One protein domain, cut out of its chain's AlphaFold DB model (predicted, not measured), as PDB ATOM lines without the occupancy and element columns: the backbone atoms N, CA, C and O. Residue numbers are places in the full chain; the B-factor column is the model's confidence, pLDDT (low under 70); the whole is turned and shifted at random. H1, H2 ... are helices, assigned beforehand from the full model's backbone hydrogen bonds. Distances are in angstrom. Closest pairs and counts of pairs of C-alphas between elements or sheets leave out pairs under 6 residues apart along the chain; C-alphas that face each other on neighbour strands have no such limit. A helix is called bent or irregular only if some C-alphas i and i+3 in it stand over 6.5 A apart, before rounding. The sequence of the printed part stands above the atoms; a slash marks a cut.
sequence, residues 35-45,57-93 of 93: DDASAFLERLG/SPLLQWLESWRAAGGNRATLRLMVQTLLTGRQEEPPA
ATOM      1  N   ASP A  35      17.925  12.924  25.864       78.25
ATOM      2  CA  ASP A  35      17.521  13.534  24.592       78.25
ATOM      3  C   ASP A  35      18.685  14.282  23.931       78.25
ATOM      4  O   ASP A  35      18.817  14.317  22.711       78.25
ATOM      5  N   ASP A  36      19.597  14.785  24.752       81.38
ATOM      6  CA  ASP A  36      20.857  15.349  24.306       81.38
ATOM      7  C   ASP A  36      21.989  14.692  25.100       81.38
ATOM      8  O   ASP A  36      22.385  15.151  26.172       81.38
ATOM      9  N   ALA A  37      22.457  13.537  24.612       83.75
ATOM     10  CA  ALA A  37      23.491  12.752  25.285       83.75
ATOM     11  C   ALA A  37      24.810  13.534  25.424       83.75
ATOM     12  O   ALA A  37      25.514  13.359  26.417       83.75
ATOM     13  N   SER A  38      25.112  14.430  24.476       83.44
ATOM     14  CA  SER A  38      26.282  15.308  24.544       83.44
ATOM     15  C   SER A  38      26.137  16.298  25.692       83.44
ATOM     16  O   SER A  38      26.941  16.280  26.621       83.44
ATOM     17  N   ALA A  39      25.059  17.089  25.706       82.75
ATOM     18  CA  ALA A  39      24.824  18.078  26.756       82.75
ATOM     19  C   ALA A  39      24.606  17.443  28.142       82.75
ATOM     20  O   ALA A  39      24.808  18.100  29.168       82.75
ATOM     21  N   PHE A  40      24.164  16.184  28.186       83.94
ATOM     22  CA  PHE A  40      24.102  15.374  29.397       83.94
ATOM     23  C   PHE A  40      25.506  15.045  29.914       83.94
ATOM     24  O   PHE A  40      25.816  15.366  31.059       83.94
ATOM     25  N   LEU A  41      26.373  14.464  29.081       84.75
ATOM     26  CA  LEU A  41      27.728  14.079  29.483       84.75
ATOM     27  C   LEU A  41      28.624  15.278  29.798       84.75
ATOM     28  O   LEU A  41      29.364  15.234  30.780       84.75
ATOM     29  N   GLU A  42      28.511  16.366  29.034       83.69
ATOM     30  CA  GLU A  42      29.254  17.604  29.290       83.69
ATOM     31  C   GLU A  42      28.940  18.188  30.671       83.69
ATOM     32  O   GLU A  42      29.844  18.631  31.375       83.69
ATOM     33  N   ARG A  43      27.677  18.130  31.115       82.44
ATOM     34  CA  ARG A  43      27.293  18.575  32.467       82.44
ATOM     35  C   ARG A  43      27.889  17.712  33.573       82.44
ATOM     36  O   ARG A  43      28.138  18.219  34.662       82.44
ATOM     37  N   LEU A  44      28.069  16.421  33.309       83.88
ATOM     38  CA  LEU A  44      28.635  15.480  34.273       83.88
ATOM     39  C   LEU A  44      30.166  15.479  34.260       83.88
ATOM     40  O   LEU A  44      30.770  14.954  35.190       83.88
ATOM     41  N   GLY A  45      30.788  16.035  33.216       82.50
ATOM     42  CA  GLY A  45      32.231  15.938  32.996       82.50
ATOM     43  C   GLY A  45      32.706  14.500  32.757       82.50
ATOM     44  O   GLY A  45      33.887  14.210  32.926       82.50
ATOM     45  N   SER A  57      33.414  11.162  22.194       80.88
ATOM     46  CA  SER A  57      33.761  10.186  23.222       80.88
ATOM     47  C   SER A  57      33.056   8.845  22.987       80.88
ATOM     48  O   SER A  57      31.884   8.832  22.603       80.88
ATOM     49  N   PRO A  58      33.702   7.702  23.269       86.00
ATOM     50  CA  PRO A  58      33.088   6.388  23.061       86.00
ATOM     51  C   PRO A  58      31.786   6.219  23.861       86.00
ATOM     52  O   PRO A  58      30.839   5.598  23.387       86.00
ATOM     53  N   LEU A  59      31.692   6.839  25.044       86.88
ATOM     54  CA  LEU A  59      30.464   6.856  25.842       86.88
ATOM     55  C   LEU A  59      29.327   7.630  25.166       86.88
ATOM     56  O   LEU A  59      28.177   7.198  25.236       86.88
ATOM     57  N   LEU A  60      29.641   8.742  24.496       87.25
ATOM     58  CA  LEU A  60      28.660   9.525  23.753       87.25
ATOM     59  C   LEU A  60      28.095   8.699  22.594       87.25
ATOM     60  O   LEU A  60      26.884   8.493  22.529       87.25
ATOM     61  N   GLN A  61      28.969   8.131  21.760       87.94
ATOM     62  CA  GLN A  61      28.567   7.289  20.627       87.94
ATOM     63  C   GLN A  61      27.736   6.076  21.071       87.94
ATOM     64  O   GLN A  61      26.747   5.706  20.426       87.94
ATOM     65  N   TRP A  62      28.109   5.471  22.203       90.56
ATOM     66  CA  TRP A  62      27.364   4.368  22.792       90.56
ATOM     67  C   TRP A  62      25.966   4.800  23.252       90.56
ATOM     68  O   TRP A  62      24.989   4.128  22.927       90.56
ATOM     69  N   LEU A  63      25.843   5.928  23.963       88.31
ATOM     70  CA  LEU A  63      24.552   6.448  24.430       88.31
ATOM     71  C   LEU A  63      23.625   6.816  23.269       88.31
ATOM     72  O   LEU A  63      22.430   6.514  23.324       88.31
ATOM     73  N   GLU A  64      24.167   7.417  22.210       87.62
ATOM     74  CA  GLU A  64      23.418   7.730  20.992       87.62
ATOM     75  C   GLU A  64      22.909   6.457  20.307       87.62
ATOM     76  O   GLU A  64      21.718   6.343  20.006       87.62
ATOM     77  N   SER A  65      23.778   5.457  20.143       89.12
ATOM     78  CA  SER A  65      23.414   4.158  19.563       89.12
ATOM     79  C   SER A  65      22.389   3.405  20.417       89.12
ATOM     80  O   SER A  65      21.433   2.827  19.893       89.12
ATOM     81  N   TRP A  66      22.554   3.433  21.741       88.06
ATOM     82  CA  TRP A  66      21.634   2.836  22.706       88.06
ATOM     83  C   TRP A  66      20.246   3.472  22.619       88.06
ATOM     84  O   TRP A  66      19.238   2.767  22.532       88.06
ATOM     85  N   ARG A  67      20.183   4.805  22.583       85.62
ATOM     86  CA  ARG A  67      18.925   5.535  22.425       85.62
ATOM     87  C   ARG A  67      18.273   5.257  21.074       85.62
ATOM     88  O   ARG A  67      17.071   5.005  21.039       85.62
ATOM     89  N   ALA A  68      19.039   5.261  19.982       86.81
ATOM     90  CA  ALA A  68      18.529   4.957  18.643       86.81
ATOM     91  C   ALA A  68      17.906   3.550  18.559       86.81
ATOM     92  O   ALA A  68      16.960   3.332  17.805       86.81
ATOM     93  N   ALA A  69      18.379   2.611  19.382       87.62
ATOM     94  CA  ALA A  69      17.807   1.274  19.524       87.62
ATOM     95  C   ALA A  69      16.557   1.201  20.433       87.62
ATOM     96  O   ALA A  69      16.053   0.109  20.689       87.62
ATOM     97  N   GLY A  70      16.046   2.333  20.931       84.75
ATOM     98  CA  GLY A  70      14.904   2.390  21.852       84.75
ATOM     99  C   GLY A  70      15.285   2.267  23.331       84.75
ATOM    100  O   GLY A  70      14.424   2.019  24.180       84.75
ATOM    101  N   GLY A  71      16.569   2.433  23.656       84.62
ATOM    102  CA  GLY A  71      17.061   2.483  25.022       84.62
ATOM    103  C   GLY A  71      16.424   3.621  25.819       84.62
ATOM    104  O   GLY A  71      16.265   4.739  25.333       84.62
ATOM    105  N   ASN A  72      16.058   3.341  27.070       83.88
ATOM    106  CA  ASN A  72      15.420   4.314  27.952       83.88
ATOM    107  C   ASN A  72      16.224   4.523  29.242       83.88
ATOM    108  O   ASN A  72      17.092   3.723  29.604       83.88
ATOM    109  N   ARG A  73      15.890   5.604  29.955       84.19
ATOM    110  CA  ARG A  73      16.547   5.999  31.206       84.19
ATOM    111  C   ARG A  73      16.487   4.914  32.279       84.19
ATOM    112  O   ARG A  73      17.477   4.690  32.963       84.19
ATOM    113  N   ALA A  74      15.342   4.251  32.440       84.19
ATOM    114  CA  ALA A  74      15.157   3.246  33.486       84.19
ATOM    115  C   ALA A  74      16.085   2.042  33.277       84.19
ATOM    116  O   ALA A  74      16.736   1.599  34.221       84.19
ATOM    117  N   THR A  75      16.208   1.567  32.036       87.69
ATOM    118  CA  THR A  75      17.118   0.473  31.688       87.69
ATOM    119  C   THR A  75      18.580   0.885  31.853       87.69
ATOM    120  O   THR A  75      19.356   0.119  32.416       87.69
ATOM    121  N   LEU A  76      18.955   2.101  31.434       87.56
ATOM    122  CA  LEU A  76      20.316   2.610  31.636       87.56
ATOM    123  C   LEU A  76      20.661   2.691  33.131       87.56
ATOM    124  O   LEU A  76      21.705   2.204  33.552       87.56
ATOM    125  N   ARG A  77      19.747   3.223  33.949       87.75
ATOM    126  CA  ARG A  77      19.900   3.299  35.407       87.75
ATOM    127  C   ARG A  77      20.061   1.915  36.037       87.75
ATOM    128  O   ARG A  77      20.871   1.748  36.945       87.75
ATOM    129  N   LEU A  78      19.283   0.928  35.592       89.06
ATOM    130  CA  LEU A  78      19.404  -0.449  36.074       89.06
ATOM    131  C   LEU A  78      20.768  -1.039  35.707       89.06
ATOM    132  O   LEU A  78      21.426  -1.609  36.565       89.06
ATOM    133  N   MET A  79      21.216  -0.858  34.463       90.12
ATOM    134  CA  MET A  79      22.511  -1.359  34.003       90.12
ATOM    135  C   MET A  79      23.672  -0.769  34.811       90.12
ATOM    136  O   MET A  79      24.532  -1.513  35.276       90.12
ATOM    137  N   VAL A  80      23.674   0.550  35.027       90.44
ATOM    138  CA  VAL A  80      24.707   1.235  35.820       90.44
ATOM    139  C   VAL A  80      24.700   0.753  37.275       90.44
ATOM    140  O   VAL A  80      25.765   0.485  37.825       90.44
ATOM    141  N   GLN A  81      23.520   0.564  37.881       91.25
ATOM    142  CA  GLN A  81      23.413  -0.026  39.223       91.25
ATOM    143  C   GLN A  81      23.997  -1.435  39.275       91.25
ATOM    144  O   GLN A  81      24.802  -1.711  40.153       91.25
ATOM    145  N   THR A  82      23.650  -2.310  38.328       90.31
ATOM    146  CA  THR A  82      24.176  -3.682  38.290       90.31
ATOM    147  C   THR A  82      25.699  -3.701  38.171       90.31
ATOM    148  O   THR A  82      26.351  -4.501  38.837       90.31
ATOM    149  N   LEU A  83      26.280  -2.807  37.363       89.62
ATOM    150  CA  LEU A  83      27.735  -2.679  37.237       89.62
ATOM    151  C   LEU A  83      28.388  -2.211  38.542       89.62
ATOM    152  O   LEU A  83      29.433  -2.733  38.919       89.62
ATOM    153  N   LEU A  84      27.780  -1.249  39.239       90.56
ATOM    154  CA  LEU A  84      28.272  -0.776  40.535       90.56
ATOM    155  C   LEU A  84      28.178  -1.857  41.612       90.56
ATOM    156  O   LEU A  84      29.157  -2.090  42.314       90.56
ATOM    157  N   THR A  85      27.041  -2.550  41.708       90.00
ATOM    158  CA  THR A  85      26.850  -3.653  42.656       90.00
ATOM    159  C   THR A  85      27.856  -4.772  42.398       90.00
ATOM    160  O   THR A  85      28.544  -5.192  43.322       90.00
ATOM    161  N   GLY A  86      28.034  -5.180  41.135       85.19
ATOM    162  CA  GLY A  86      29.000  -6.219  40.770       85.19
ATOM    163  C   GLY A  86      30.439  -5.878  41.171       85.19
ATOM    164  O   GLY A  86      31.165  -6.759  41.613       85.19
ATOM    165  N   ARG A  87      30.829  -4.597  41.106       85.19
ATOM    166  CA  ARG A  87      32.154  -4.118  41.550       85.19
ATOM    167  C   ARG A  87      32.316  -4.062  43.068       85.19
ATOM    168  O   ARG A  87      33.436  -4.100  43.563       85.19
ATOM    169  N   GLN A  88      31.221  -3.918  43.813       74.69
ATOM    170  CA  GLN A  88      31.235  -3.927  45.280       74.69
ATOM    171  C   GLN A  88      31.277  -5.350  45.848       74.69
ATOM    172  O   GLN A  88      31.747  -5.551  46.967       74.69
ATOM    173  N   GLU A  89      30.789  -6.327  45.083       70.31
ATOM    174  CA  GLU A  89      30.782  -7.745  45.445       70.31
ATOM    175  C   GLU A  89      32.089  -8.475  45.106       70.31
ATOM    176  O   GLU A  89      32.231  -9.632  45.490       70.31
ATOM    177  N   GLU A  90      33.053  -7.834  44.435       56.75
ATOM    178  CA  GLU A  90      34.404  -8.376  44.260       56.75
ATOM    179  C   GLU A  90      35.200  -8.197  45.571       56.75
ATOM    180  O   GLU A  90      35.634  -7.083  45.880       56.75
ATOM    181  N   PRO A  91      35.392  -9.253  46.391       44.59
ATOM    182  CA  PRO A  91      36.249  -9.148  47.564       44.59
ATOM    183  C   PRO A  91      37.683  -8.831  47.111       44.59
ATOM    184  O   PRO A  91      38.136  -9.397  46.112       44.59
ATOM    185  N   PRO A  92      38.435  -7.976  47.833       50.06
ATOM    186  CA  PRO A  92      39.859  -7.832  47.568       50.06
ATOM    187  C   PRO A  92      40.528  -9.202  47.754       50.06
ATOM    188  O   PRO A  92      40.389  -9.820  48.813       50.06
ATOM    189  N   ALA A  93      41.191  -9.677  46.699       48.97
ATOM    190  CA  ALA A  93      42.048 -10.859  46.734       48.97
ATOM    191  C   ALA A  93      43.309 -10.613  47.574       48.97
ATOM    192  O   ALA A  93      43.823  -9.469  47.554       48.97
TER     193      ALA A  93
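AT A GLANCE: This is residues 35 to 45 and 57 to 93 of the 93 residues of an uncharacterized protein of Cyanobium gracile (strain ATCC 27147 / PCC 6307) (UniProt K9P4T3). The longest helix, H3, sticks out with residues 77 to 88, and the tail to residue 93 extends this free arm from a small body where H1 and H2 pack side by side, running opposite ways. The printed part has 48 residues with three named helices, H1, H2, H3 in chain order, and no named strand: all helix. It is loose, with a radius of gyration of the C-alphas of 13.3 A, and spans 39 by 23 by 16 A.

IN THESE COORDINATES: H3, residues 73 to 88, is 22.6 A long and ends at C-alpha 88 (31.235, -3.927, 45.280). H2, residues 58 to 68, is 15.3 A long. H1, residues 35 to 44, is 14.9 A long and begins at C-alpha 35 (17.521, 13.534, 24.592); it is irregular, with C-alphas 35 and 38 8.9 A apart.

HOW THE PARTS SIT: H3 is apart from H1 and H2. H1 and H2 touch at a shallow tilt of 27 degrees; their closest C-alphas, of Ala 37 and Leu 60, are 6.3 A apart. Every O i to N i+4 pair is within hydrogen-bond range in H2 and H3, and 5 of 6 in H1.

THE WHOLE: The farthest C-alphas, of Asp 35 and Ala 93, are 41.1 A apart. Residues 46 to 56 are not printed, a gap of 11.4 A between C-alphas 45 and 57. The link H2 to H3 is tight. Residues 90 to 93 have pLDDT under 70.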